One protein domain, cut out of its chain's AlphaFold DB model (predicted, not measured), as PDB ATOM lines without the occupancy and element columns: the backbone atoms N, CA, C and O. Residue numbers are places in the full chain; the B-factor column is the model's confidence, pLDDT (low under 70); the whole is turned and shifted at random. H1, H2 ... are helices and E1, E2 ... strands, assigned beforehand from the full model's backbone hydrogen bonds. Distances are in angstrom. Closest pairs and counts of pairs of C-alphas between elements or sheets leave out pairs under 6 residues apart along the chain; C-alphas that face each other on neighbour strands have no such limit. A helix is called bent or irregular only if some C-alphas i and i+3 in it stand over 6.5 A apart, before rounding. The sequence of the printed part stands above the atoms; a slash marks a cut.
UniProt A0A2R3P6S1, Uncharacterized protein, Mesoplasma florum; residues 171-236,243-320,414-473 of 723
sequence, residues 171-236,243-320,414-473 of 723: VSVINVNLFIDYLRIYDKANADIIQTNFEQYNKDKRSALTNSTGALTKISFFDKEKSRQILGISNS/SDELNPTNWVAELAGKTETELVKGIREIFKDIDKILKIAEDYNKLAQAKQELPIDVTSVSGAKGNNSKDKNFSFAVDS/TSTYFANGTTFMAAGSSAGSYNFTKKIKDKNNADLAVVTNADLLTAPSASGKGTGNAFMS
ATOM      1  N   VAL A 171      -7.602  30.616 -40.582       94.75
ATOM      2  CA  VAL A 171      -8.016  31.952 -40.159       94.75
ATOM      3  C   VAL A 171      -9.315  32.317 -40.855       94.75
ATOM      4  O   VAL A 171      -9.491  32.030 -42.041       94.75
ATOM      5  N   SER A 172     -10.209  32.998 -40.144       95.69
ATOM      6  CA  SER A 172     -11.349  33.659 -40.773       95.69
ATOM      7  C   SER A 172     -10.924  35.051 -41.240       95.69
ATOM      8  O   SER A 172     -10.170  35.749 -40.564       95.69
ATOM      9  N   VAL A 173     -11.410  35.470 -42.401       96.81
ATOM     10  CA  VAL A 173     -11.119  36.784 -42.981       96.81
ATOM     11  C   VAL A 173     -12.430  37.490 -43.258       96.81
ATOM     12  O   VAL A 173     -13.257  36.950 -43.986       96.81
ATOM     13  N   ILE A 174     -12.607  38.684 -42.696       98.12
ATOM     14  CA  ILE A 174     -13.794  39.526 -42.866       98.12
ATOM     15  C   ILE A 174     -13.521  40.562 -43.961       98.12
ATOM     16  O   ILE A 174     -12.501  41.254 -43.925       98.12
ATOM     17  N   ASN A 175     -14.446  40.692 -44.912       97.00
ATOM     18  CA  ASN A 175     -14.490  41.783 -45.881       97.00
ATOM     19  C   ASN A 175     -15.262  42.964 -45.277       97.00
ATOM     20  O   ASN A 175     -16.493  43.025 -45.330       97.00
ATOM     21  N   VAL A 176     -14.526  43.902 -44.686       98.00
ATOM     22  CA  VAL A 176     -15.088  45.046 -43.961       98.00
ATOM     23  C   VAL A 176     -15.804  46.009 -44.898       98.00
ATOM     24  O   VAL A 176     -16.862  46.518 -44.538       98.00
ATOM     25  N   ASN A 177     -15.289  46.221 -46.113       96.12
ATOM     26  CA  ASN A 177     -15.960  47.093 -47.076       96.12
ATOM     27  C   ASN A 177     -17.339  46.533 -47.466       96.12
ATOM     28  O   ASN A 177     -18.335  47.253 -47.406       96.12
ATOM     29  N   LEU A 178     -17.430  45.232 -47.772       95.19
ATOM     30  CA  LEU A 178     -18.715  44.578 -48.041       95.19
ATOM     31  C   LEU A 178     -19.656  44.652 -46.828       95.19
ATOM     32  O   LEU A 178     -20.845  44.927 -46.991       95.19
ATOM     33  N   PHE A 179     -19.137  44.435 -45.616       98.00
ATOM     34  CA  PHE A 179     -19.925  44.517 -44.387       98.00
ATOM     35  C   PHE A 179     -20.500  45.919 -44.146       98.00
ATOM     36  O   PHE A 179     -21.701  46.062 -43.929       98.00
ATOM     37  N   ILE A 180     -19.685  46.967 -44.259       97.75
ATOM     38  CA  ILE A 180     -20.152  48.355 -44.136       97.75
ATOM     39  C   ILE A 180     -21.170  48.679 -45.232       97.75
ATOM     40  O   ILE A 180     -22.194  49.315 -44.976       97.75
ATOM     41  N   ASP A 181     -20.930  48.207 -46.457       94.81
ATOM     42  CA  ASP A 181     -21.851  48.413 -47.567       94.81
ATOM     43  C   ASP A 181     -23.210  47.727 -47.338       94.81
ATOM     44  O   ASP A 181     -24.252  48.265 -47.724       94.81
ATOM     45  N   TYR A 182     -23.231  46.585 -46.653       95.75
ATOM     46  CA  TYR A 182     -24.453  45.952 -46.158       95.75
ATOM     47  C   TYR A 182     -25.139  46.794 -45.073       95.75
ATOM     48  O   TYR A 182     -26.333  47.066 -45.183       95.75
ATOM     49  N   LEU A 183     -24.401  47.303 -44.081       96.69
ATOM     50  CA  LEU A 183     -24.975  48.138 -43.017       96.69
ATOM     51  C   LEU A 183     -25.636  49.424 -43.547       96.69
ATOM     52  O   LEU A 183     -26.653  49.858 -43.004       96.69
ATOM     53  N   ARG A 184     -25.157  49.984 -44.670       95.06
ATOM     54  CA  ARG A 184     -25.809  51.121 -45.359       95.06
ATOM     55  C   ARG A 184     -27.243  50.837 -45.816       95.06
ATOM     56  O   ARG A 184     -28.025  51.775 -46.012       95.06
ATOM     57  N   ILE A 185     -27.598  49.567 -46.023       93.50
ATOM     58  CA  ILE A 185     -28.974  49.159 -46.334       93.50
ATOM     59  C   ILE A 185     -29.894  49.451 -45.141       93.50
ATOM     60  O   ILE A 185     -31.059  49.754 -45.353       93.50
ATOM     61  N   TYR A 186     -29.381  49.458 -43.911       93.06
ATOM     62  CA  TYR A 186     -30.154  49.732 -42.696       93.06
ATOM     63  C   TYR A 186     -30.033  51.207 -42.315       93.06
ATOM     64  O   TYR A 186     -31.029  51.934 -42.317       93.06
ATOM     65  N   ASP A 187     -28.807  51.706 -42.161       93.31
ATOM     66  CA  ASP A 187     -28.524  53.094 -41.794       93.31
ATOM     67  C   ASP A 187     -27.296  53.613 -42.544       93.31
ATOM     68  O   ASP A 187     -26.161  53.206 -42.301       93.31
ATOM     69  N   LYS A 188     -27.527  54.537 -43.480       94.31
ATOM     70  CA  LYS A 188     -26.451  55.121 -44.281       94.31
ATOM     71  C   LYS A 188     -25.541  56.028 -43.449       94.31
ATOM     72  O   LYS A 188     -24.331  55.982 -43.635       94.31
ATOM     73  N   ALA A 189     -26.109  56.853 -42.571       95.75
ATOM     74  CA  ALA A 189     -25.348  57.873 -41.858       95.75
ATOM     75  C   ALA A 189     -24.357  57.226 -40.885       95.75
ATOM     76  O   ALA A 189     -23.167  57.539 -40.913       95.75
ATOM     77  N   ASN A 190     -24.829  56.260 -40.096       97.19
ATOM     78  CA  ASN A 190     -23.977  55.536 -39.158       97.19
ATOM     79  C   ASN A 190     -22.962  54.629 -39.873       97.19
ATOM     80  O   ASN A 190     -21.807  54.566 -39.462       97.19
ATOM     81  N   ALA A 191     -23.327  53.997 -40.993       97.50
ATOM     82  CA  ALA A 191     -22.370  53.214 -41.775       97.50
ATOM     83  C   ALA A 191     -21.236  54.068 -42.382       97.50
ATOM     84  O   ALA A 191     -20.092  53.618 -42.436       97.50
ATOM     85  N   ASP A 192     -21.515  55.309 -42.795       97.38
ATOM     86  CA  ASP A 192     -20.485  56.231 -43.292       97.38
ATOM     87  C   ASP A 192     -19.532  56.698 -42.164       97.38
ATOM     88  O   ASP A 192     -18.328  56.866 -42.397       97.38
ATOM     89  N   ILE A 193     -20.029  56.821 -40.924       98.38
ATOM     90  CA  ILE A 193     -19.194  57.047 -39.728       98.38
ATOM     91  C   ILE A 193     -18.281  55.841 -39.481       98.38
ATOM     92  O   ILE A 193     -17.073  56.015 -39.310       98.38
ATOM     93  N   ILE A 194     -18.824  54.620 -39.534       98.56
ATOM     94  CA  ILE A 194     -18.044  53.384 -39.368       98.56
ATOM     95  C   ILE A 194     -16.917  53.305 -40.405       98.56
ATOM     96  O   ILE A 194     -15.782  53.009 -40.036       98.56
ATOM     97  N   GLN A 195     -17.196  53.603 -41.683       98.19
ATOM     98  CA  GLN A 195     -16.146  53.650 -42.709       98.19
ATOM     99  C   GLN A 195     -15.044  54.639 -42.339       98.19
ATOM    100  O   GLN A 195     -13.871  54.281 -42.391       98.19
ATOM    101  N   THR A 196     -15.413  55.860 -41.953       98.06
ATOM    102  CA  THR A 196     -14.440  56.902 -41.599       98.06
ATOM    103  C   THR A 196     -13.548  56.454 -40.439       98.06
ATOM    104  O   THR A 196     -12.325  56.555 -40.520       98.06
ATOM    105  N   ASN A 197     -14.147  55.892 -39.386       98.38
ATOM    106  CA  ASN A 197     -13.415  55.403 -38.220       98.38
ATOM    107  C   ASN A 197     -12.505  54.215 -38.570       98.38
ATOM    108  O   ASN A 197     -11.392  54.116 -38.054       98.38
ATOM    109  N   PHE A 198     -12.941  53.328 -39.466       98.25
ATOM    110  CA  PHE A 198     -12.139  52.188 -39.901       98.25
ATOM    111  C   PHE A 198     -10.961  52.596 -40.802       98.25
ATOM    112  O   PHE A 198      -9.851  52.085 -40.648       98.25
ATOM    113  N   GLU A 199     -11.164  53.547 -41.717       97.81
ATOM    114  CA  GLU A 199     -10.082  54.117 -42.531       97.81
ATOM    115  C   GLU A 199      -9.050  54.848 -41.660       97.81
ATOM    116  O   GLU A 199      -7.847  54.752 -41.920       97.81
ATOM    117  N   GLN A 200      -9.498  55.513 -40.588       97.38
ATOM    118  CA  GLN A 200      -8.614  56.139 -39.606       97.38
ATOM    119  C   GLN A 200      -7.808  55.095 -38.815       97.38
ATOM    120  O   GLN A 200      -6.587  55.212 -38.751       97.38
ATOM    121  N   TYR A 201      -8.438  54.014 -38.345       96.94
ATOM    122  CA  TYR A 201      -7.729  52.876 -37.745       96.94
ATOM    123  C   TYR A 201      -6.664  52.300 -38.696       96.94
ATOM    124  O   TYR A 201      -5.518  52.071 -38.300       96.94
ATOM    125  N   ASN A 202      -6.998  52.104 -39.976       97.06
ATOM    126  CA  ASN A 202      -6.030  51.630 -40.964       97.06
ATOM    127  C   ASN A 202      -4.848  52.598 -41.114       97.06
ATOM    128  O   ASN A 202      -3.705  52.162 -41.247       97.06
ATOM    129  N   LYS A 203      -5.107  53.905 -41.096       95.50
ATOM    130  CA  LYS A 203      -4.071  54.932 -41.198       95.50
ATOM    131  C   LYS A 203      -3.181  54.984 -39.958       95.50
ATOM    132  O   LYS A 203      -1.972  55.127 -40.105       95.50
ATOM    133  N   ASP A 204      -3.745  54.832 -38.767       93.94
ATOM    134  CA  ASP A 204      -3.008  55.027 -37.519       93.94
ATOM    135  C   ASP A 204      -2.306  53.752 -37.046       93.94
ATOM    136  O   ASP A 204      -1.196  53.812 -36.516       93.94
ATOM    137  N   LYS A 205      -2.919  52.584 -37.269       92.69
ATOM    138  CA  LYS A 205      -2.418  51.285 -36.789       92.69
ATOM    139  C   LYS A 205      -1.821  50.412 -37.889       92.69
ATOM    140  O   LYS A 205      -1.001  49.547 -37.600       92.69
ATOM    141  N   ARG A 206      -2.207  50.622 -39.153       93.69
ATOM    142  CA  ARG A 206      -1.856  49.751 -40.297       93.69
ATOM    143  C   ARG A 206      -1.298  50.544 -41.487       93.69
ATOM    144  O   ARG A 206      -1.462  50.137 -42.642       93.69
ATOM    145  N   SER A 207      -0.641  51.678 -41.232       91.12
ATOM    146  CA  SER A 207      -0.146  52.592 -42.277       91.12
ATOM    147  C   SER A 207       0.772  51.892 -43.279       91.12
ATOM    148  O   SER A 207       0.514  51.935 -44.480       91.12
ATOM    149  N   ALA A 208       1.799  51.189 -42.801       87.69
ATOM    150  CA  ALA A 208       2.746  50.467 -43.651       87.69
ATOM    151  C   ALA A 208       2.056  49.374 -44.494       87.69
ATOM    152  O   ALA A 208       2.334  49.230 -45.684       87.69
ATOM    153  N   LEU A 209       1.079  48.677 -43.910       89.69
ATOM    154  CA  LEU A 209       0.308  47.621 -44.568       89.69
ATOM    155  C   LEU A 209      -0.607  48.163 -45.686       89.69
ATOM    156  O   LEU A 209      -0.849  47.477 -46.683       89.69
ATOM    157  N   THR A 210      -1.120  49.384 -45.517       89.94
ATOM    158  CA  THR A 210      -2.123  50.024 -46.390       89.94
ATOM    159  C   THR A 210      -1.555  51.167 -47.243       89.94
ATOM    160  O   THR A 210      -2.298  51.999 -47.776       89.94
ATOM    161  N   ASN A 211      -0.227  51.205 -47.408       83.69
ATOM    162  CA  ASN A 211       0.500  52.226 -48.173       83.69
ATOM    163  C   ASN A 211       0.173  53.666 -47.729       83.69
ATOM    164  O   ASN A 211       0.023  54.563 -48.557       83.69
ATOM    165  N   SER A 212       0.000  53.868 -46.423       84.88
ATOM    166  CA  SER A 212      -0.306  55.139 -45.748       84.88
ATOM    167  C   SER A 212      -1.649  55.786 -46.101       84.88
ATOM    168  O   SER A 212      -1.999  56.808 -45.513       84.88
ATOM    169  N   THR A 213      -2.412  55.222 -47.040       88.69
ATOM    170  CA  THR A 213      -3.714  55.779 -47.437       88.69
ATOM    171  C   THR A 213      -4.820  55.412 -46.457       88.69
ATOM    172  O   THR A 213      -5.723  56.216 -46.254       88.69
ATOM    173  N   GLY A 214      -4.774  54.200 -45.892       91.12
ATOM    174  CA  GLY A 214      -5.807  53.626 -45.024       91.12
ATOM    175  C   GLY A 214      -7.187  53.406 -45.669       91.12
ATOM    176  O   GLY A 214      -8.033  52.735 -45.082       91.12
ATOM    177  N   ALA A 215      -7.402  53.935 -46.875       94.94
ATOM    178  CA  ALA A 215      -8.699  54.018 -47.527       94.94
ATOM    179  C   ALA A 215      -9.219  52.651 -47.980       94.94
ATOM    180  O   ALA A 215      -8.481  51.862 -48.581       94.94
ATOM    181  N   LEU A 216     -10.512  52.417 -47.755       93.88
ATOM    182  CA  LEU A 216     -11.208  51.251 -48.284       93.88
ATOM    183  C   LEU A 216     -11.356  51.343 -49.802       93.88
ATOM    184  O   LEU A 216     -11.323  52.418 -50.418       93.88
ATOM    185  N   THR A 217     -11.565  50.191 -50.430       90.31
ATOM    186  CA  THR A 217     -11.958  50.146 -51.836       90.31
ATOM    187  C   THR A 217     -13.275  50.881 -52.040       90.31
ATOM    188  O   THR A 217     -14.265  50.678 -51.344       90.31
ATOM    189  N   LYS A 218     -13.323  51.737 -53.061       86.88
ATOM    190  CA  LYS A 218     -14.545  52.467 -53.412       86.88
ATOM    191  C   LYS A 218     -15.445  51.624 -54.319       86.88
ATOM    192  O   LYS A 218     -15.684  51.965 -55.482       86.88
ATOM    193  N   ILE A 219     -15.867  50.478 -53.800       83.19
ATOM    194  CA  ILE A 219     -16.755  49.526 -54.465       83.19
ATOM    195  C   ILE A 219     -18.033  49.419 -53.649       83.19
ATOM    196  O   ILE A 219     -17.977  49.243 -52.436       83.19
ATOM    197  N   SER A 220     -19.167  49.536 -54.337       84.81
ATOM    198  CA  SER A 220     -20.486  49.226 -53.794       84.81
ATOM    199  C   SER A 220     -20.919  47.870 -54.332       84.81
ATOM    200  O   SER A 220     -20.703  47.563 -55.508       84.81
ATOM    201  N   PHE A 221     -21.543  47.078 -53.471       83.75
ATOM    202  CA  PHE A 221     -22.002  45.725 -53.769       83.75
ATOM    203  C   PHE A 221     -23.521  45.655 -53.838       83.75
ATOM    204  O   PHE A 221     -24.043  44.843 -54.597       83.75
ATOM    205  N   PHE A 222     -24.220  46.515 -53.087       86.31
ATOM    206  CA  PHE A 222     -25.683  46.503 -53.020       86.31
ATOM    207  C   PHE A 222     -26.333  47.795 -53.517       86.31
ATOM    208  O   PHE A 222     -25.952  48.886 -53.085       86.31
ATOM    209  N   ASP A 223     -27.393  47.666 -54.315       87.31
ATOM    210  CA  ASP A 223     -28.382  48.722 -54.546       87.31
ATOM    211  C   ASP A 223     -29.219  48.909 -53.270       87.31
ATOM    212  O   ASP A 223     -30.014  48.041 -52.900       87.31
ATOM    213  N   LYS A 224     -29.019  50.024 -52.558       88.62
ATOM    214  CA  LYS A 224     -29.590  50.231 -51.215       88.62
ATOM    215  C   LYS A 224     -31.105  50.333 -51.217       88.62
ATOM    216  O   LYS A 224     -31.735  49.810 -50.304       88.62
ATOM    217  N   GLU A 225     -31.679  51.009 -52.206       87.31
ATOM    218  CA  GLU A 225     -33.124  51.232 -52.260       87.31
ATOM    219  C   GLU A 225     -33.845  49.909 -52.511       87.31
ATOM    220  O   GLU A 225     -34.737  49.530 -51.749       87.31
ATOM    221  N   LYS A 226     -33.383  49.150 -53.507       87.12
ATOM    222  CA  LYS A 226     -33.949  47.831 -53.818       87.12
ATOM    223  C   LYS A 226     -33.723  46.840 -52.690       87.12
ATOM    224  O   LYS A 226     -34.627  46.084 -52.348       87.12
ATOM    225  N   SER A 227     -32.542  46.870 -52.076       89.44
ATOM    226  CA  SER A 227     -32.246  45.989 -50.947       89.44
ATOM    227  C   SER A 227     -33.167  46.267 -49.760       89.44
ATOM    228  O   SER A 227     -33.706  45.322 -49.192       89.44
ATOM    229  N   ARG A 228     -33.441  47.541 -49.428       90.12
ATOM    230  CA  ARG A 228     -34.419  47.908 -48.385       90.12
ATOM    231  C   ARG A 228     -35.811  47.360 -48.690       90.12
ATOM    232  O   ARG A 228     -36.443  46.798 -47.801       90.12
ATOM    233  N   GLN A 229     -36.263  47.478 -49.940       88.62
ATOM    234  CA  GLN A 229     -37.563  46.948 -50.367       88.62
ATOM    235  C   GLN A 229     -37.635  45.421 -50.229       88.62
ATOM    236  O   GLN A 229     -38.591  44.907 -49.656       88.62
ATOM    237  N   ILE A 230     -36.615  44.700 -50.708       89.19
ATOM    238  CA  ILE A 230     -36.556  43.229 -50.652       89.19
ATOM    239  C   ILE A 230     -36.520  42.727 -49.204       89.19
ATOM    240  O   ILE A 230     -37.164  41.730 -48.881       89.19
ATOM    241  N   LEU A 231     -35.788  43.417 -48.330       89.88
ATOM    242  CA  LEU A 231     -35.655  43.049 -46.920       89.88
ATOM    243  C   LEU A 231     -36.816  43.552 -46.048       89.88
ATOM    244  O   LEU A 231     -36.847  43.255 -44.856       89.88
ATOM    245  N   GLY A 232     -37.772  44.294 -46.618       87.56
ATOM    246  CA  GLY A 232     -38.919  44.830 -45.883       87.56
ATOM    247  C   GLY A 232     -38.550  45.903 -44.854       87.56
ATOM    248  O   GLY A 232     -39.245  46.056 -43.854       87.56
ATOM    249  N   ILE A 233     -37.461  46.642 -45.078       85.81
ATOM    250  CA  ILE A 233     -36.981  47.692 -44.172       85.81
ATOM    251  C   ILE A 233     -37.766  48.979 -44.457       85.81
ATOM    252  O   ILE A 233     -37.652  49.559 -45.540       85.81
ATOM    253  N   SER A 234     -38.566  49.443 -43.493       71.62
ATOM    254  CA  SER A 234     -39.324  50.690 -43.622       71.62
ATOM    255  C   SER A 234     -38.426  51.921 -43.460       71.62
ATOM    256  O   SER A 234     -37.511  51.949 -42.643       71.62
ATOM    257  N   ASN A 235     -38.728  52.993 -44.201       59.72
ATOM    258  CA  ASN A 235     -38.049  54.289 -44.052       59.72
ATOM    259  C   ASN A 235     -38.494  55.067 -42.795       59.72
ATOM    260  O   ASN A 235     -37.967  56.143 -42.523       59.72
ATOM    261  N   SER A 236     -39.487  54.567 -42.053       54.50
ATOM    262  CA  SER A 236     -39.985  55.205 -40.835       54.50
ATOM    263  C   SER A 236     -39.156  54.772 -39.626       54.50
ATOM    264  O   SER A 236     -39.168  53.601 -39.247       54.50
ATOM    265  N   SER A 243     -34.550  46.413 -28.739       58.84
ATOM    266  CA  SER A 243     -34.307  45.219 -27.914       58.84
ATOM    267  C   SER A 243     -33.962  43.951 -28.704       58.84
ATOM    268  O   SER A 243     -33.560  42.961 -28.101       58.84
ATOM    269  N   ASP A 244     -34.101  43.955 -30.035       80.00
ATOM    270  CA  ASP A 244     -33.749  42.798 -30.864       80.00
ATOM    271  C   ASP A 244     -32.246  42.790 -31.183       80.00
ATOM    272  O   ASP A 244     -31.777  43.494 -32.081       80.00
ATOM    273  N   GLU A 245     -31.473  41.993 -30.442       83.62
ATOM    274  CA  GLU A 245     -30.020  41.861 -30.629       83.62
ATOM    275  C   GLU A 245     -29.621  41.336 -32.019       83.62
ATOM    276  O   GLU A 245     -28.458  41.483 -32.404       83.62
ATOM    277  N   LEU A 246     -30.556  40.772 -32.795       89.69
ATOM    278  CA  LEU A 246     -30.311  40.293 -34.156       89.69
ATOM    279  C   LEU A 246     -30.611  41.339 -35.236       89.69
ATOM    280  O   LEU A 246     -30.322  41.104 -36.406       89.69
ATOM    281  N   ASN A 247     -31.159  42.505 -34.888       90.06
ATOM    282  CA  ASN A 247     -31.475  43.539 -35.870       90.06
ATOM    283  C   ASN A 247     -30.211  44.319 -36.298       90.06
ATOM    284  O   ASN A 247     -29.627  45.022 -35.467       90.06
ATOM    285  N   PRO A 248     -29.817  44.310 -37.590       94.44
ATOM    286  CA  PRO A 248     -28.618  45.018 -38.051       94.44
ATOM    287  C   PRO A 248     -28.641  46.540 -37.836       94.44
ATOM    288  O   PRO A 248     -27.579  47.160 -37.760       94.44
ATOM    289  N   THR A 249     -29.824  47.148 -37.671       91.38
ATOM    290  CA  THR A 249     -29.971  48.563 -37.279       91.38
ATOM    291  C   THR A 249     -29.348  48.848 -35.904       91.38
ATOM    292  O   THR A 249     -28.780  49.919 -35.688       91.38
ATOM    293  N   ASN A 250     -29.390  47.884 -34.981       90.94
ATOM    294  CA  ASN A 250     -28.780  48.032 -33.659       90.94
ATOM    295  C   ASN A 250     -27.254  47.926 -33.756       90.94
ATOM    296  O   ASN A 250     -26.538  48.718 -33.148       90.94
ATOM    297  N   TRP A 251     -26.752  47.013 -34.592       94.94
ATOM    298  CA  TRP A 251     -25.313  46.830 -34.790       94.94
ATOM    299  C   TRP A 251     -24.658  48.061 -35.419       94.94
ATOM    300  O   TRP A 251     -23.600  48.490 -34.968       94.94
ATOM    301  N   VAL A 252     -25.279  48.647 -36.450       95.88
ATOM    302  CA  VAL A 252     -24.733  49.843 -37.116       95.88
ATOM    303  C   VAL A 252     -24.713  51.051 -36.175       95.88
ATOM    304  O   VAL A 252     -23.734  51.794 -36.171       95.88
ATOM    305  N   ALA A 253     -25.735  51.218 -35.330       93.94
ATOM    306  CA  ALA A 253     -25.754  52.271 -34.318       93.94
ATOM    307  C   ALA A 253     -24.671  52.057 -33.244       93.94
ATOM    308  O   ALA A 253     -23.959  52.996 -32.894       93.94
ATOM    309  N   GLU A 254     -24.508  50.822 -32.756       94.94
ATOM    310  CA  GLU A 254     -23.490  50.476 -31.757       94.94
ATOM    311  C   GLU A 254     -22.068  50.696 -32.292       94.94
ATOM    312  O   GLU A 254     -21.244  51.333 -31.638       94.94
ATOM    313  N   LEU A 255     -21.772  50.192 -33.495       97.81
ATOM    314  CA  LEU A 255     -20.447  50.306 -34.104       97.81
ATOM    315  C   LEU A 255     -20.078  51.752 -34.451       97.81
ATOM    316  O   LEU A 255     -18.911  52.113 -34.327       97.81
ATOM    317  N   ALA A 256     -21.040  52.590 -34.848       97.38
ATOM    318  CA  ALA A 256     -20.782  54.003 -35.138       97.38
ATOM    319  C   ALA A 256     -20.296  54.790 -33.907       97.38
ATOM    320  O   ALA A 256     -19.592  55.788 -34.056       97.38
ATOM    321  N   GLY A 257     -20.624  54.320 -32.698       95.81
ATOM    322  CA  GLY A 257     -20.113  54.865 -31.439       95.81
ATOM    323  C   GLY A 257     -18.689  54.423 -31.075       95.81
ATOM    324  O   GLY A 257     -18.161  54.909 -30.079       95.81
ATOM    325  N   LYS A 258     -18.066  53.517 -31.846       97.81
ATOM    326  CA  LYS A 258     -16.733  52.955 -31.568       97.81
ATOM    327  C   LYS A 258     -15.680  53.485 -32.540       97.81
ATOM    328  O   LYS A 258     -15.962  53.766 -33.707       97.81
ATOM    329  N   THR A 259     -14.437  53.567 -32.076       96.31
ATOM    330  CA  THR A 259     -13.269  53.981 -32.871       96.31
ATOM    331  C   THR A 259     -12.107  53.006 -32.674       96.31
ATOM    332  O   THR A 259     -12.141  52.160 -31.778       96.31
ATOM    333  N   GLU A 260     -11.078  53.096 -33.523       93.50
ATOM    334  CA  GLU A 260      -9.816  52.361 -33.351       93.50
ATOM    335  C   GLU A 260     -10.018  50.846 -33.100       93.50
ATOM    336  O   GLU A 260     -10.810  50.180 -33.773       93.50
ATOM    337  N   THR A 261      -9.303  50.286 -32.122       92.81
ATOM    338  CA  THR A 261      -9.363  48.873 -31.741       92.81
ATOM    339  C   THR A 261     -10.747  48.452 -31.239       92.81
ATOM    340  O   THR A 261     -11.144  47.309 -31.463       92.81
ATOM    341  N   GLU A 262     -11.517  49.346 -30.605       96.69
ATOM    342  CA  GLU A 262     -12.869  49.025 -30.124       96.69
ATOM    343  C   GLU A 262     -13.833  48.772 -31.285       96.69
ATOM    344  O   GLU A 262     -14.657  47.854 -31.220       96.69
ATOM    345  N   LEU A 263     -13.703  49.540 -32.372       97.88
ATOM    346  CA  LEU A 263     -14.480  49.322 -33.589       97.88
ATOM    347  C   LEU A 263     -14.152  47.959 -34.206       97.88
ATOM    348  O   LEU A 263     -15.053  47.176 -34.511       97.88
ATOM    349  N   VAL A 264     -12.863  47.656 -34.356       96.50
ATOM    350  CA  VAL A 264     -12.393  46.384 -34.926       96.50
ATOM    351  C   VAL A 264     -12.852  45.192 -34.085       96.50
ATOM    352  O   VAL A 264     -13.336  44.202 -34.639       96.50
ATOM    353  N   LYS A 265     -12.761  45.298 -32.754       94.69
ATOM    354  CA  LYS A 265     -13.286  44.292 -31.823       94.69
ATOM    355  C   LYS A 265     -14.795  44.119 -31.999       94.69
ATOM    356  O   LYS A 265     -15.257  42.994 -32.146       94.69
ATOM    357  N   GLY A 266     -15.551  45.216 -32.078       96.00
ATOM    358  CA  GLY A 266     -16.997  45.178 -32.314       96.00
ATOM    359  C   GLY A 266     -17.383  44.458 -33.610       96.00
ATOM    360  O   GLY A 266     -18.303  43.642 -33.604       96.00
ATOM    361  N   ILE A 267     -16.659  44.700 -34.708       97.81
ATOM    362  CA  ILE A 267     -16.880  43.988 -35.977       97.81
ATOM    363  C   ILE A 267     -16.607  42.488 -35.801       97.81
ATOM    364  O   ILE A 267     -17.424  41.666 -36.209       97.81
ATOM    365  N   ARG A 268     -15.487  42.110 -35.172       95.81
ATOM    366  CA  ARG A 268     -15.137  40.698 -34.932       95.81
ATOM    367  C   ARG A 268     -16.181  39.968 -34.092       95.81
ATOM    368  O   ARG A 268     -16.516  38.841 -34.432       95.81
ATOM    369  N   GLU A 269     -16.727  40.611 -33.061       93.31
ATOM    370  CA  GLU A 269     -17.767  40.021 -32.210       93.31
ATOM    371  C   GLU A 269     -19.050  39.696 -32.989       93.31
ATOM    372  O   GLU A 269     -19.644  38.640 -32.781       93.31
ATOM    373  N   ILE A 270     -19.446  40.531 -33.958       95.56
ATOM    374  CA  ILE A 270     -20.580  40.215 -34.849       95.56
ATOM    375  C   ILE A 270     -20.307  38.942 -35.659       95.56
ATOM    376  O   ILE A 270     -21.195  38.114 -35.818       95.56
ATOM    377  N   PHE A 271     -19.079  38.774 -36.152       95.62
ATOM    378  CA  PHE A 271     -18.666  37.611 -36.945       95.62
ATOM    379  C   PHE A 271     -18.235  36.395 -36.107       95.62
ATOM    380  O   PHE A 271     -17.876  35.360 -36.669       95.62
ATOM    381  N   LYS A 272     -18.270  36.505 -34.778       91.75
ATOM    382  CA  LYS A 272     -18.057  35.399 -33.834       91.75
ATOM    383  C   LYS A 272     -19.384  34.784 -33.377       91.75
ATOM    384  O   LYS A 272     -19.442  33.586 -33.099       91.75
ATOM    385  N   ASP A 273     -20.433  35.601 -33.351       92.00
ATOM    386  CA  ASP A 273     -21.801  35.244 -32.986       92.00
ATOM    387  C   ASP A 273     -22.535  34.548 -34.147       92.00
ATOM    388  O   ASP A 273     -22.749  35.119 -35.221       92.00
ATOM    389  N   ILE A 274     -22.922  33.288 -33.935       93.19
ATOM    390  CA  ILE A 274     -23.535  32.449 -34.972       93.19
ATOM    391  C   ILE A 274     -24.899  32.979 -35.396       93.19
ATOM    392  O   ILE A 274     -25.194  32.965 -36.590       93.19
ATOM    393  N   ASP A 275     -25.706  33.492 -34.470       94.12
ATOM    394  CA  ASP A 275     -27.050  33.958 -34.803       94.12
ATOM    395  C   ASP A 275     -26.979  35.219 -35.672       94.12
ATOM    396  O   ASP A 275     -27.706  35.353 -36.662       94.12
ATOM    397  N   LYS A 276     -26.021  36.110 -35.386       95.44
ATOM    398  CA  LYS A 276     -25.753  37.292 -36.221       95.44
ATOM    399  C   LYS A 276     -25.222  36.909 -37.600       95.44
ATOM    400  O   LYS A 276     -25.641  37.486 -38.605       95.44
ATOM    401  N   ILE A 277     -24.342  35.911 -37.676       96.00
ATOM    402  CA  ILE A 277     -23.852  35.364 -38.947       96.00
ATOM    403  C   ILE A 277     -24.998  34.780 -39.781       96.00
ATOM    404  O   ILE A 277     -25.116  35.097 -40.967       96.00
ATOM    405  N   LEU A 278     -25.857  33.957 -39.176       96.56
ATOM    406  CA  LEU A 278     -27.018  33.378 -39.850       96.56
ATOM    407  C   LEU A 278     -27.997  34.462 -40.296       96.56
ATOM    408  O   LEU A 278     -28.545  34.365 -41.392       96.56
ATOM    409  N   LYS A 279     -28.146  35.541 -39.523       96.50
ATOM    410  CA  LYS A 279     -28.945  36.695 -39.931       96.50
ATOM    411  C   LYS A 279     -28.376  37.410 -41.162       96.50
ATOM    412  O   LYS A 279     -29.116  37.690 -42.105       96.50
ATOM    413  N   ILE A 280     -27.064  37.658 -41.206       97.12
ATOM    414  CA  ILE A 280     -26.401  38.230 -42.394       97.12
ATOM    415  C   ILE A 280     -26.595  37.309 -43.609       97.12
ATOM    416  O   ILE A 280     -26.890  37.782 -44.708       97.12
ATOM    417  N   ALA A 281     -26.447  35.995 -43.421       96.31
ATOM    418  CA  ALA A 281     -26.643  35.017 -44.486       96.31
ATOM    419  C   ALA A 281     -28.095  34.972 -44.974       96.31
ATOM    420  O   ALA A 281     -28.322  34.866 -46.178       96.31
ATOM    421  N   GLU A 282     -29.071  35.085 -44.072       96.06
ATOM    422  CA  GLU A 282     -30.495  35.153 -44.398       96.06
ATOM    423  C   GLU A 282     -30.794  36.354 -45.303       96.06
ATOM    424  O   GLU A 282     -31.394  36.196 -46.371       96.06
ATOM    425  N   ASP A 283     -30.345  37.544 -44.900       94.75
ATOM    426  CA  ASP A 283     -30.588  38.776 -45.648       94.75
ATOM    427  C   ASP A 283     -29.867  38.738 -47.003       94.75
ATOM    428  O   ASP A 283     -30.472  39.023 -48.040       94.75
ATOM    429  N   TYR A 284     -28.616  38.270 -47.046       93.12
ATOM    430  CA  TYR A 284     -27.891  38.103 -48.306       93.12
ATOM    431  C   TYR A 284     -28.548  37.079 -49.239       93.12
ATOM    432  O   TYR A 284     -28.638  37.316 -50.442       93.12
ATOM    433  N   ASN A 285     -29.045  35.960 -48.709       91.62
ATOM    434  CA  ASN A 285     -29.741  34.938 -49.486       91.62
ATOM    435  C   ASN A 285     -31.027  35.494 -50.117       91.62
ATOM    436  O   ASN A 285     -31.258  35.288 -51.307       91.62
ATOM    437  N   LYS A 286     -31.820  36.281 -49.376       90.31
ATOM    438  CA  LYS A 286     -32.995  36.986 -49.930       90.31
ATOM    439  C   LYS A 286     -32.608  37.915 -51.083       90.31
ATOM    440  O   LYS A 286     -33.256  37.902 -52.130       90.31
ATOM    441  N   LEU A 287     -31.532  38.688 -50.918       87.75
ATOM    442  CA  LEU A 287     -31.033  39.603 -51.951       87.75
ATOM    443  C   LEU A 287     -30.514  38.855 -53.188       87.75
ATOM    444  O   LEU A 287     -30.848  39.219 -54.313       87.75
ATOM    445  N   ALA A 288     -29.732  37.791 -52.998       84.19
ATOM    446  CA  ALA A 288     -29.154  37.001 -54.084       84.19
ATOM    447  C   ALA A 288     -30.214  36.284 -54.937       84.19
ATOM    448  O   ALA A 288     -29.974  36.001 -56.111       84.19
ATOM    449  N   GLN A 289     -31.385  36.007 -54.360       81.12
ATOM    450  CA  GLN A 289     -32.466  35.251 -54.995       81.12
ATOM    451  C   GLN A 289     -33.558  36.147 -55.602       81.12
ATOM    452  O   GLN A 289     -34.502  35.648 -56.223       81.12
ATOM    453  N   ALA A 290     -33.432  37.473 -55.489       79.38
ATOM    454  CA  ALA A 290     -34.353  38.425 -56.100       79.38
ATOM    455  C   ALA A 290     -34.231  38.403 -57.641       79.38
ATOM    456  O   ALA A 290     -33.345  39.011 -58.240       79.38
ATOM    457  N   LYS A 291     -35.139  37.672 -58.305       60.00
ATOM    458  CA  LYS A 291     -35.076  37.365 -59.751       60.00
ATOM    459  C   LYS A 291     -35.397  38.529 -60.696       60.00
ATOM    460  O   LYS A 291     -35.117  38.403 -61.887       60.00
ATOM    461  N   GLN A 292     -36.028  39.607 -60.227       48.91
ATOM    462  CA  GLN A 292     -36.579  40.628 -61.131       48.91
ATOM    463  C   GLN A 292     -35.666  41.839 -61.356       48.91
ATOM    464  O   GLN A 292     -35.697  42.378 -62.455       48.91
ATOM    465  N   GLU A 293     -34.774  42.195 -60.428       54.06
ATOM    466  CA  GLU A 293     -33.758  43.242 -60.614       54.06
ATOM    467  C   GLU A 293     -32.576  42.959 -59.682       54.06
ATOM    468  O   GLU A 293     -32.806  42.754 -58.502       54.06
ATOM    469  N   LEU A 294     -31.338  42.911 -60.191       59.38
ATOM    470  CA  LEU A 294     -30.150  42.475 -59.433       59.38
ATOM    471  C   LEU A 294     -29.797  43.496 -58.334       59.38
ATOM    472  O   LEU A 294     -29.231  44.537 -58.673       59.38
ATOM    473  N   PRO A 295     -30.078  43.234 -57.041       56.78
ATOM    474  CA  PRO A 295     -29.688  44.162 -55.985       56.78
ATOM    475  C   PRO A 295     -28.196  44.027 -55.662       56.78
ATOM    476  O   PRO A 295     -27.638  44.937 -55.065       56.78
ATOM    477  N   ILE A 296     -27.554  42.921 -56.064       64.81
ATOM    478  CA  ILE A 296     -26.116  42.680 -55.926       64.81
ATOM    479  C   ILE A 296     -25.441  42.968 -57.275       64.81
ATOM    480  O   ILE A 296     -25.592  42.200 -58.229       64.81
ATOM    481  N   ASP A 297     -24.707  44.078 -57.363       65.31
ATOM    482  CA  ASP A 297     -23.916  44.471 -58.537       65.31
ATOM    483  C   ASP A 297     -22.591  45.084 -58.071       65.31
ATOM    484  O   ASP A 297     -22.578  46.118 -57.403       65.31
ATOM    485  N   VAL A 298     -21.467  44.455 -58.432       63.56
ATOM    486  CA  VAL A 298     -20.135  44.958 -58.075       63.56
ATOM    487  C   VAL A 298     -19.822  46.157 -58.960       63.56
ATOM    488  O   VAL A 298     -19.400  46.007 -60.113       63.56
ATOM    489  N   THR A 299     -20.020  47.356 -58.420       63.88
ATOM    490  CA  THR A 299     -19.823  48.616 -59.141       63.88
ATOM    491  C   THR A 299     -18.736  49.450 -58.480       63.88
ATOM    492  O   THR A 299     -18.798  49.774 -57.294       63.88
ATOM    493  N   SER A 300     -17.710  49.813 -59.254       59.69
ATOM    494  CA  SER A 300     -16.748  50.826 -58.827       59.69
ATOM    495  C   SER A 300     -17.292  52.231 -59.099       59.69
ATOM    496  O   SER A 300     -18.059  52.446 -60.041       59.69
ATOM    497  N   VAL A 301     -16.804  53.230 -58.358       54.09
ATOM    498  CA  VAL A 301     -17.100  54.656 -58.642       54.09
ATOM    499  C   VAL A 301     -16.613  55.102 -60.029       54.09
ATOM    500  O   VAL A 301     -17.088  56.097 -60.561       54.09
ATOM    501  N   SER A 302     -15.666  54.370 -60.630       51.88
ATOM    502  CA  SER A 302     -15.176  54.602 -61.995       51.88
ATOM    503  C   SER A 302     -16.029  53.930 -63.082       51.88
ATOM    504  O   SER A 302     -15.682  53.997 -64.260       51.88
ATOM    505  N   GLY A 303     -17.130  53.264 -62.712       56.47
ATOM    506  CA  GLY A 303     -18.019  52.558 -63.639       56.47
ATOM    507  C   GLY A 303     -17.483  51.205 -64.130       56.47
ATOM    508  O   GLY A 303     -18.105  50.573 -64.993       56.47
ATOM    509  N   ALA A 304     -16.350  50.737 -63.595       54.47
ATOM    510  CA  ALA A 304     -15.871  49.382 -63.826       54.47
ATOM    511  C   ALA A 304     -16.775  48.403 -63.065       54.47
ATOM    512  O   ALA A 304     -17.058  48.586 -61.881       54.47
ATOM    513  N   LYS A 305     -17.248  47.371 -63.767       59.91
ATOM    514  CA  LYS A 305     -18.048  46.302 -63.168       59.91
ATOM    515  C   LYS A 305     -17.168  45.083 -62.950       59.91
ATOM    516  O   LYS A 305     -16.429  44.700 -63.864       59.91
ATOM    517  N   GLY A 306     -17.260  44.491 -61.761       54.78
ATOM    518  CA  GLY A 306     -16.657  43.191 -61.483       54.78
ATOM    519  C   GLY A 306     -17.214  42.112 -62.414       54.78
ATOM    520  O   GLY A 306     -18.235  42.298 -63.083       54.78
ATOM    521  N   ASN A 307     -16.532  40.970 -62.493       51.59
ATOM    522  CA  ASN A 307     -17.058  39.816 -63.212       51.59
ATOM    523  C   ASN A 307     -18.270  39.256 -62.448       51.59
ATOM    524  O   ASN A 307     -18.114  38.433 -61.550       51.59
ATOM    525  N   ASN A 308     -19.470  39.729 -62.790       53.69
ATOM    526  CA  ASN A 308     -20.735  39.228 -62.261       53.69
ATOM    527  C   ASN A 308     -20.983  37.813 -62.800       53.69
ATOM    528  O   ASN A 308     -21.768  37.621 -63.734       53.69
ATOM    529  N   SER A 309     -20.338  36.795 -62.227       52.50
ATOM    530  CA  SER A 309     -20.841  35.433 -62.384       52.50
ATOM    531  C   SER A 309     -22.131  35.345 -61.576       52.50
ATOM    532  O   SER A 309     -22.089  35.111 -60.370       52.50
ATOM    533  N   LYS A 310     -23.261  35.595 -62.244       49.78
ATOM    534  CA  LYS A 310     -24.613  35.676 -61.660       49.78
ATOM    535  C   LYS A 310     -25.000  34.466 -60.792       49.78
ATOM    536  O   LYS A 310     -25.902  34.588 -59.975       49.78
ATOM    537  N   ASP A 311     -24.264  33.364 -60.912       54.41
ATOM    538  CA  ASP A 311     -24.546  32.090 -60.255       54.41
ATOM    539  C   ASP A 311     -23.526  31.721 -59.157       54.41
ATOM    540  O   ASP A 311     -23.452  30.556 -58.784       54.41
ATOM    541  N   LYS A 312     -22.668  32.648 -58.690       73.00
ATOM    542  CA  LYS A 312     -21.580  32.333 -57.730       73.00
ATOM    543  C   LYS A 312     -21.410  33.361 -56.607       73.00
ATOM    544  O   LYS A 312     -20.293  33.809 -56.336       73.00
ATOM    545  N   ASN A 313     -22.508  33.750 -55.978       81.25
ATOM    546  CA  ASN A 313     -22.497  34.664 -54.842       81.25
ATOM    547  C   ASN A 313     -22.648  33.852 -53.557       81.25
ATOM    548  O   ASN A 313     -23.650  33.175 -53.385       81.25
ATOM    549  N   PHE A 314     -21.675  33.904 -52.654       88.25
ATOM    550  CA  PHE A 314     -21.726  33.164 -51.390       88.25
ATOM    551  C   PHE A 314     -21.433  34.130 -50.256       88.25
ATOM    552  O   PHE A 314     -20.379  34.764 -50.280       88.25
ATOM    553  N   SER A 315     -22.338  34.235 -49.280       91.94
ATOM    554  CA  SER A 315     -22.173  35.161 -48.156       91.94
ATOM    555  C   SER A 315     -21.059  34.710 -47.216       91.94
ATOM    556  O   SER A 315     -20.277  35.548 -46.764       91.94
ATOM    557  N   PHE A 316     -20.924  33.401 -46.995       94.62
ATOM    558  CA  PHE A 316     -19.881  32.823 -46.152       94.62
ATOM    559  C   PHE A 316     -19.164  31.661 -46.820       94.62
ATOM    560  O   PHE A 316     -19.727  30.972 -47.675       94.62
ATOM    561  N   ALA A 317     -17.918  31.425 -46.411       91.81
ATOM    562  CA  ALA A 317     -17.162  30.306 -46.937       91.81
ATOM    563  C   ALA A 317     -16.214  29.638 -45.931       91.81
ATOM    564  O   ALA A 317     -15.626  30.301 -45.081       91.81
ATOM    565  N   VAL A 318     -16.039  28.319 -46.044       90.19
ATOM    566  CA  VAL A 318     -15.134  27.522 -45.196       90.19
ATOM    567  C   VAL A 318     -14.344  26.526 -46.037       90.19
ATOM    568  O   VAL A 318     -14.921  25.632 -46.653       90.19
ATOM    569  N   ASP A 319     -13.015  26.631 -46.032       86.75
ATOM    570  CA  ASP A 319     -12.159  25.683 -46.752       86.75
ATOM    571  C   ASP A 319     -12.166  24.282 -46.121       86.75
ATOM    572  O   ASP A 319     -12.231  23.303 -46.862       86.75
ATOM    573  N   SER A 320     -12.102  24.172 -44.788       88.44
ATOM    574  CA  SER A 320     -12.018  22.889 -44.075       88.44
ATOM    575  C   SER A 320     -13.041  22.788 -42.945       88.44
ATOM    576  O   SER A 320     -12.893  23.394 -41.881       88.44
ATOM    577  N   THR A 414     -12.139  28.708 -51.474       78.50
ATOM    578  CA  THR A 414     -13.095  29.725 -51.005       78.50
ATOM    579  C   THR A 414     -12.586  31.154 -51.193       78.50
ATOM    580  O   THR A 414     -13.362  32.045 -51.543       78.50
ATOM    581  N   SER A 415     -11.265  31.354 -51.123       80.06
ATOM    582  CA  SER A 415     -10.597  32.626 -51.422       80.06
ATOM    583  C   SER A 415     -10.926  33.176 -52.819       80.06
ATOM    584  O   SER A 415     -10.847  34.379 -53.043       80.06
ATOM    585  N   THR A 416     -11.302  32.313 -53.771       75.69
ATOM    586  CA  THR A 416     -11.697  32.723 -55.132       75.69
ATOM    587  C   THR A 416     -13.012  33.494 -55.123       75.69
ATOM    588  O   THR A 416     -13.139  34.490 -55.828       75.69
ATOM    589  N   TYR A 417     -13.988  33.038 -54.337       79.94
ATOM    590  CA  TYR A 417     -15.266  33.733 -54.179       79.94
ATOM    591  C   TYR A 417     -15.079  35.008 -53.363       79.94
ATOM    592  O   TYR A 417     -15.580  36.064 -53.737       79.94
ATOM    593  N   PHE A 418     -14.241  34.933 -52.331       87.81
ATOM    594  CA  PHE A 418     -13.912  36.079 -51.501       87.81
ATOM    595  C   PHE A 418     -13.258  37.223 -52.289       87.81
ATOM    596  O   PHE A 418     -13.696  38.365 -52.181       87.81
ATOM    597  N   ALA A 419     -12.279  36.929 -53.152       85.19
ATOM    598  CA  ALA A 419     -11.607  37.934 -53.981       85.19
ATOM    599  C   ALA A 419     -12.531  38.609 -55.017       85.19
ATOM    600  O   ALA A 419     -12.214  39.694 -55.506       85.19
ATOM    601  N   ASN A 420     -13.685  38.006 -55.334       79.69
ATOM    602  CA  ASN A 420     -14.725  38.651 -56.145       79.69
ATOM    603  C   ASN A 420     -15.531  39.697 -55.353       79.69
ATOM    604  O   ASN A 420     -16.349  40.400 -55.940       79.69
ATOM    605  N   GLY A 421     -15.308  39.800 -54.037       82.12
ATOM    606  CA  GLY A 421     -15.925  40.778 -53.147       82.12
ATOM    607  C   GLY A 421     -17.344  40.437 -52.701       82.12
ATOM    608  O   GLY A 421     -18.008  41.289 -52.131       82.12
ATOM    609  N   THR A 422     -17.829  39.219 -52.947       82.00
ATOM    610  CA  THR A 422     -19.222  38.830 -52.664       82.00
ATOM    611  C   THR A 422     -19.389  38.015 -51.382       82.00
ATOM    612  O   THR A 422     -20.508  37.652 -51.038       82.00
ATOM    613  N   THR A 423     -18.300  37.769 -50.654       91.44
ATOM    614  CA  THR A 423     -18.282  36.974 -49.421       91.44
ATOM    615  C   THR A 423     -17.902  37.849 -48.233       91.44
ATOM    616  O   THR A 423     -16.845  38.481 -48.247       91.44
ATOM    617  N   PHE A 424     -18.756  37.888 -47.206       96.06
ATOM    618  CA  PHE A 424     -18.526  38.664 -45.984       96.06
ATOM    619  C   PHE A 424     -17.400  38.078 -45.152       96.06
ATOM    620  O   PHE A 424     -16.556  38.825 -44.667       96.06
ATOM    621  N   MET A 425     -17.376  36.753 -45.003       96.00
ATOM    622  CA  MET A 425     -16.315  36.065 -44.285       96.00
ATOM    623  C   MET A 425     -15.962  34.734 -44.938       96.00
ATOM    624  O   MET A 425     -16.841  33.927 -45.242       96.00
ATOM    625  N   ALA A 426     -14.667  34.489 -45.122       93.88
ATOM    626  CA  ALA A 426     -14.154  33.202 -45.572       93.88
ATOM    627  C   ALA A 426     -13.072  32.684 -44.621       93.88
ATOM    628  O   ALA A 426     -12.200  33.447 -44.208       93.88
ATOM    629  N   ALA A 427     -13.133  31.396 -44.287       92.50
ATOM    630  CA  ALA A 427     -12.124  30.702 -43.498       92.50
ATOM    631  C   ALA A 427     -11.219  29.851 -44.393       92.50
ATOM    632  O   ALA A 427     -11.715  29.091 -45.232       92.50
ATOM    633  N   GLY A 428      -9.906  29.972 -44.210       90.88
ATOM    634  CA  GLY A 428      -8.926  29.208 -44.970       90.88
ATOM    635  C   GLY A 428      -7.504  29.342 -44.442       90.88
ATOM    636  O   GLY A 428      -7.225  30.050 -43.477       90.88
ATOM    637  N   SER A 429      -6.581  28.634 -45.093       91.06
ATOM    638  CA  SER A 429      -5.179  28.588 -44.667       91.06
ATOM    639  C   SER A 429      -4.478  29.937 -44.854       91.06
ATOM    640  O   SER A 429      -4.483  30.507 -45.949       91.06
ATOM    641  N   SER A 430      -3.758  30.386 -43.824       92.75
ATOM    642  CA  SER A 430      -2.882  31.560 -43.876       92.75
ATOM    643  C   SER A 430      -1.749  31.428 -44.904       92.75
ATOM    644  O   SER A 430      -1.270  32.440 -45.410       92.75
ATOM    645  N   ALA A 431      -1.378  30.209 -45.321       89.19
ATOM    646  CA  ALA A 431      -0.451  30.002 -46.441       89.19
ATOM    647  C   ALA A 431      -1.079  30.357 -47.801       89.19
ATOM    648  O   ALA A 431      -0.379  30.706 -48.751       89.19
ATOM    649  N   GLY A 432      -2.410  30.354 -47.901       87.56
ATOM    650  CA  GLY A 432      -3.164  30.781 -49.081       87.56
ATOM    651  C   GLY A 432      -3.625  32.242 -49.055       87.56
ATOM    652  O   GLY A 432      -4.342  32.645 -49.972       87.56
ATOM    653  N   SER A 433      -3.241  33.034 -48.047       89.88
ATOM    654  CA  SER A 433      -3.822  34.358 -47.763       89.88
ATOM    655  C   SER A 433      -3.722  35.374 -48.909       89.88
ATOM    656  O   SER A 433      -4.657  36.137 -49.134       89.88
ATOM    657  N   TYR A 434      -2.668  35.338 -49.726       86.12
ATOM    658  CA  TYR A 434      -2.540  36.218 -50.900       86.12
ATOM    659  C   TYR A 434      -3.657  36.020 -51.946       86.12
ATOM    660  O   TYR A 434      -3.883  36.884 -52.792       86.12
ATOM    661  N   ASN A 435      -4.367  34.885 -51.923       87.44
ATOM    662  CA  ASN A 435      -5.474  34.647 -52.848       87.44
ATOM    663  C   ASN A 435      -6.718  35.483 -52.516       87.44
ATOM    664  O   ASN A 435      -7.548  35.657 -53.401       87.44
ATOM    665  N   PHE A 436      -6.841  36.015 -51.294       90.12
ATOM    666  CA  PHE A 436      -7.990  36.819 -50.858       90.12
ATOM    667  C   PHE A 436      -7.976  38.241 -51.440       90.12
ATOM    668  O   PHE A 436      -9.032  38.837 -51.620       90.12
ATOM    669  N   THR A 437      -6.796  38.771 -51.777       90.25
ATOM    670  CA  THR A 437      -6.607  40.095 -52.407       90.25
ATOM    671  C   THR A 437      -6.197  39.988 -53.878       90.25
ATOM    672  O   THR A 437      -5.737  40.950 -54.501       90.25
ATOM    673  N   LYS A 438      -6.340  38.795 -54.466       86.31
ATOM    674  CA  LYS A 438      -5.954  38.546 -55.851       86.31
ATOM    675  C   LYS A 438      -6.818  39.378 -56.795       86.31
ATOM    676  O   LYS A 438      -8.042  39.298 -56.767       86.31
ATOM    677  N   LYS A 439      -6.168  40.122 -57.694       86.12
ATOM    678  CA  LYS A 439      -6.866  40.872 -58.746       86.12
ATOM    679  C   LYS A 439      -7.655  39.919 -59.640       86.12
ATOM    680  O   LYS A 439      -7.137  38.888 -60.077       86.12
ATOM    681  N   ILE A 440      -8.889  40.300 -59.937       80.69
ATOM    682  CA  ILE A 440      -9.762  39.588 -60.867       80.69
ATOM    683  C   ILE A 440      -9.753  40.291 -62.221       80.69
ATOM    684  O   ILE A 440      -9.290  41.422 -62.345       80.69
ATOM    685  N   LYS A 441     -10.267  39.624 -63.254       79.31
ATOM    686  CA  LYS A 441     -10.476  40.252 -64.560       79.31
ATOM    687  C   LYS A 441     -11.823  40.963 -64.585       79.31
ATOM    688  O   LYS A 441     -12.831  40.356 -64.231       79.31
ATOM    689  N   ASP A 442     -11.838  42.223 -65.007       73.38
ATOM    690  CA  ASP A 442     -13.078  42.933 -65.319       73.38
ATOM    691  C   ASP A 442     -13.658  42.475 -66.675       73.38
ATOM    692  O   ASP A 442     -13.071  41.657 -67.394       73.38
ATOM    693  N   LYS A 443     -14.817  43.024 -67.057       70.25
ATOM    694  CA  LYS A 443     -15.468  42.742 -68.353       70.25
ATOM    695  C   LYS A 443     -14.607  43.078 -69.585       70.25
ATOM    696  O   LYS A 443     -14.871  42.556 -70.664       70.25
ATOM    697  N   ASN A 444     -13.606  43.944 -69.432       75.56
ATOM    698  CA  ASN A 444     -12.668  44.357 -70.473       75.56
ATOM    699  C   ASN A 444     -11.332  43.592 -70.383       75.56
ATOM    700  O   ASN A 444     -10.375  43.946 -71.072       75.56
ATOM    701  N   ASN A 445     -11.254  42.548 -69.548       77.81
ATOM    702  CA  ASN A 445     -10.054  41.756 -69.270       77.81
ATOM    703  C   ASN A 445      -8.896  42.546 -68.611       77.81
ATOM    704  O   ASN A 445      -7.745  42.086 -68.595       77.81
ATOM    705  N   ALA A 446      -9.191  43.713 -68.037       79.81
ATOM    706  CA  ALA A 446      -8.270  44.481 -67.209       79.81
ATOM    707  C   ALA A 446      -8.223  43.913 -65.783       79.81
ATOM    708  O   ALA A 446      -9.189  43.321 -65.301       79.81
ATOM    709  N   ASP A 447      -7.085  44.077 -65.106       82.06
ATOM    710  CA  ASP A 447      -6.955  43.675 -63.705       82.06
ATOM    711  C   ASP A 447      -7.709  44.654 -62.800       82.06
ATOM    712  O   ASP A 447      -7.400  45.845 -62.762       82.06
ATOM    713  N   LEU A 448      -8.655  44.131 -62.027       81.31
ATOM    714  CA  LEU A 448      -9.443  44.857 -61.043       81.31
ATOM    715  C   LEU A 448      -9.146  44.306 -59.646       81.31
ATOM    716  O   LEU A 448      -9.333  43.120 -59.375       81.31
ATOM    717  N   ALA A 449      -8.686  45.177 -58.751       86.00
ATOM    718  CA  ALA A 449      -8.571  44.865 -57.332       86.00
ATOM    719  C   ALA A 449      -9.917  45.160 -56.657       86.00
ATOM    720  O   ALA A 449     -10.207  46.315 -56.358       86.00
ATOM    721  N   VAL A 450     -10.752  44.131 -56.487       85.81
ATOM    722  CA  VAL A 450     -12.045  44.273 -55.792       85.81
ATOM    723  C   VAL A 450     -11.870  44.283 -54.277       85.81
ATOM    724  O   VAL A 450     -12.606  44.956 -53.568       85.81
ATOM    725  N   VAL A 451     -10.871  43.550 -53.799       90.62
ATOM    726  CA  VAL A 451     -10.527  43.427 -52.389       90.62
ATOM    727  C   VAL A 451      -9.040  43.730 -52.237       90.62
ATOM    728  O   VAL A 451      -8.209  43.215 -52.990       90.62
ATOM    729  N   THR A 452      -8.699  44.576 -51.276       93.38
ATOM    730  CA  THR A 452      -7.339  45.035 -50.977       93.38
ATOM    731  C   THR A 452      -7.003  44.812 -49.506       93.38
ATOM    732  O   THR A 452      -7.879  44.537 -48.695       93.38
ATOM    733  N   ASN A 453      -5.729  44.971 -49.129       94.44
ATOM    734  CA  ASN A 453      -5.301  44.831 -47.731       94.44
ATOM    735  C   ASN A 453      -6.057  45.764 -46.764       94.44
ATOM    736  O   ASN A 453      -6.236  45.398 -45.604       94.44
ATOM    737  N   ALA A 454      -6.516  46.930 -47.235       96.19
ATOM    738  CA  ALA A 454      -7.273  47.881 -46.424       96.19
ATOM    739  C   ALA A 454      -8.686  47.381 -46.086       96.19
ATOM    740  O   ALA A 454      -9.212  47.764 -45.050       96.19
ATOM    741  N   ASP A 455      -9.272  46.495 -46.896       96.31
ATOM    742  CA  ASP A 455     -10.647  46.007 -46.714       96.31
ATOM    743  C   ASP A 455     -10.764  44.849 -45.715       96.31
ATOM    744  O   ASP A 455     -11.869  44.383 -45.448       96.31
ATOM    745  N   LEU A 456      -9.640  44.336 -45.204       96.50
ATOM    746  CA  LEU A 456      -9.595  43.037 -44.534       96.50
ATOM    747  C   LEU A 456      -9.277  43.126 -43.052       96.50
ATOM    748  O   LEU A 456      -8.341  43.823 -42.643       96.50
ATOM    749  N   LEU A 457      -9.994  42.305 -42.286       97.00
ATOM    750  CA  LEU A 457      -9.678  41.950 -40.909       97.00
ATOM    751  C   LEU A 457      -9.532  40.438 -40.770       97.00
ATOM    752  O   LEU A 457     -10.369  39.677 -41.252       97.00
ATOM    753  N   THR A 458      -8.498  40.016 -40.052       96.56
ATOM    754  CA  THR A 458      -8.378  38.636 -39.573       96.56
ATOM    755  C   THR A 458      -9.261  38.440 -38.348       96.56
ATOM    756  O   THR A 458      -9.364  39.340 -37.511       96.56
ATOM    757  N   ALA A 459      -9.882  37.271 -38.238       95.56
ATOM    758  CA  ALA A 459     -10.750  36.872 -37.140       95.56
ATOM    759  C   ALA A 459     -10.533  35.384 -36.788       95.56
ATOM    760  O   ALA A 459     -10.082  34.608 -37.640       95.56
ATOM    761  N   PRO A 460     -10.857  34.966 -35.550       92.75
ATOM    762  CA  PRO A 460     -10.839  33.562 -35.151       92.75
ATOM    763  C   PRO A 460     -11.962  32.774 -35.832       92.75
ATOM    764  O   PRO A 460     -12.753  33.298 -36.626       92.75
ATOM    765  N   SER A 461     -12.063  31.483 -35.524       88.25
ATOM    766  CA  SER A 461     -13.239  30.712 -35.916       88.25
ATOM    767  C   SER A 461     -14.519  31.238 -35.250       88.25
ATOM    768  O   SER A 461     -14.534  31.472 -34.042       88.25
ATOM    769  N   ALA A 462     -15.609  31.346 -36.020       87.00
ATOM    770  CA  ALA A 462     -16.960  31.539 -35.497       87.00
ATOM    771  C   ALA A 462     -17.373  30.321 -34.658       87.00
ATOM    772  O   ALA A 462     -17.808  29.307 -35.201       87.00
ATOM    773  N   SER A 463     -17.151  30.419 -33.349       83.56
ATOM    774  CA  SER A 463     -17.328  29.322 -32.389       83.56
ATOM    775  C   SER A 463     -18.282  29.713 -31.258       83.56
ATOM    776  O   SER A 463     -18.311  29.041 -30.241       83.56
ATOM    777  N   GLY A 464     -19.059  30.788 -31.427       81.00
ATOM    778  CA  GLY A 464     -20.022  31.264 -30.435       81.00
ATOM    779  C   GLY A 464     -19.501  32.388 -29.532       81.00
ATOM    780  O   GLY A 464     -18.308  32.695 -29.464       81.00
ATOM    781  N   LYS A 465     -20.435  33.052 -28.845       82.06
ATOM    782  CA  LYS A 465     -20.155  34.168 -27.929       82.06
ATOM    783  C   LYS A 465     -19.470  33.649 -26.657       82.06
ATOM    784  O   LYS A 465     -19.860  32.616 -26.126       82.06
ATOM    785  N   GLY A 466     -18.458  34.366 -26.167       80.38
ATOM    786  CA  GLY A 466     -17.729  34.005 -24.938       80.38
ATOM    787  C   GLY A 466     -16.699  32.873 -25.079       80.38
ATOM    788  O   GLY A 466     -16.062  32.509 -24.095       80.38
ATOM    789  N   THR A 467     -16.494  32.320 -26.278       87.06
ATOM    790  CA  THR A 467     -15.516  31.242 -26.504       87.06
ATOM    791  C   THR A 467     -14.120  31.765 -26.837       87.06
ATOM    792  O   THR A 467     -13.953  32.915 -27.243       87.06
ATOM    793  N   GLY A 468     -13.111  30.896 -26.758       90.44
ATOM    794  CA  GLY A 468     -11.731  31.190 -27.153       90.44
ATOM    795  C   GLY A 468     -11.541  31.615 -28.610       90.44
ATOM    796  O   GLY A 468     -12.330  31.281 -29.497       90.44
ATOM    797  N   ASN A 469     -10.444  32.328 -28.868       93.81
ATOM    798  CA  ASN A 469      -9.994  32.716 -30.203       93.81
ATOM    799  C   ASN A 469      -9.150  31.583 -30.803       93.81
ATOM    800  O   ASN A 469      -7.922  31.584 -30.720       93.81
ATOM    801  N   ALA A 470      -9.829  30.580 -31.360       93.81
ATOM    802  CA  ALA A 470      -9.200  29.366 -31.867       93.81
ATOM    803  C   ALA A 470      -8.758  29.466 -33.333       93.81
ATOM    804  O   ALA A 470      -9.524  29.905 -34.199       93.81
ATOM    805  N   PHE A 471      -7.541  28.980 -33.592       95.38
ATOM    806  CA  PHE A 471      -6.913  28.899 -34.909       95.38
ATOM    807  C   PHE A 471      -6.273  27.525 -35.096       95.38
ATOM    808  O   PHE A 471      -5.368  27.154 -34.350       95.38
ATOM    809  N   MET A 472      -6.710  26.762 -36.099       93.94
ATOM    810  CA  MET A 472      -6.138  25.441 -36.365       93.94
ATOM    811  C   MET A 472      -4.726  25.588 -36.924       93.94
ATOM    812  O   MET A 472      -4.558  26.031 -38.059       93.94
ATOM    813  N   SER A 473      -3.725  25.180 -36.150       91.56
ATOM    814  CA  SER A 473      -2.348  25.057 -36.603       91.56
ATOM    815  C   SER A 473      -2.199  23.826 -37.487       91.56
ATOM    816  O   SER A 473      -2.636  22.720 -37.166       91.56
TER     817      SER A 473
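Overview. This is residues 171 to 236, 243 to 320 and 414 to 473 of the 723 residues of an uncharacterized protein of Mesoplasma florum (UniProt A0A2R3P6S1). A small, strongly twisted sheet, E4 E5 E1 E6, has H5 over one face and H7 over the other, and E1 leads straight into H1 in the middle of the domain. H1 lies between H2 and H4 and the separate strand pair E2 E3, while H6 runs past the edge at E4 and grazes the sheet. The printed part has 204 residues, with eight named helices and seven named strands in the order E1 H1 H2 E2 H3 H4 H5 H6 E3 E4 H7 E5 H8 E6 E7. The four-stranded sheet is mixed and E2 E3 antiparallel; the class is mixed, helices and strands. The whole is compact, with a radius of gyration of the C-alphas of 16.1 A and spans of 44 by 43 by 34 A.

Along the chain. E1 is residues 171 to 175, from C-alpha 171 at (-8.016, 31.952, -40.159). H1 is 176 to 183; H2, 188 to 205, is 25.5 A long. E2 is 219 to 222, H3 224 to 230, H4 248 to 256. H5, 260 to 270, is 16.3 A long, and H6, 274 to 288, 20.4 A. E3 is 296 to 300, E4 316 to 318, H7 414 to 419, E5 425 to 429. H8, 430 to 435, is irregular: C-alphas 431 and 434 are 7.9 A apart. E6 is 456 to 459; E7, 469 to 473, ends at (-2.348, 25.057, -36.603).

Arrangement. E4 and E5 are parallel, with N 427 and O 317 2.8 A apart. E1 is antiparallel to E5, N 173 to O 426 2.8 A, and to E6, N 174 to O 457 2.8 A. E5, H8 and E6 form a split strand-helix-strand unit, two strands of one sheet with a helix between them along the chain and with E1 between them in the sheet; its crossover is right-handed. H5 and H7 are on opposite faces. H7 touches H8, Ser 415 to Asn 435 5.7 A between C-alphas. H1 and H2 form a helical hairpin at a shallow tilt of 17 degrees, opposite ways, closest C-alphas Leu 183 and Ala 191, 5.8 A. H2 with residues 194 to 201 touches H5, C-alphas of Tyr 201 and Glu 260 4.9 A apart. In E2 and E3, N 297 and O 221 are 2.9 A apart. H3 only just touches H6, with 3 pairs of C-alphas within 8 A, closest Ser 227 and Leu 287, 6.6 A. E7 pairs with no named strand. Every O i to N i+4 pair is within hydrogen-bond range in H1 to H7; H8 has 0 of 2, but 2 of 3 O i to N i+3.

Size, cuts and confidence. C-alphas 236 and 473 are farthest apart, 48.4 A. Cuts leave gaps of 17.3 A, C-alpha 236 to 243, and 9.8 A, 320 to 414. The links H2 to E2, E3 to E4 and H8 to E6 are long. Mean pLDDT of the printed part is 86.7; residues 235 to 236, 243 and 291 to 311 are under 70.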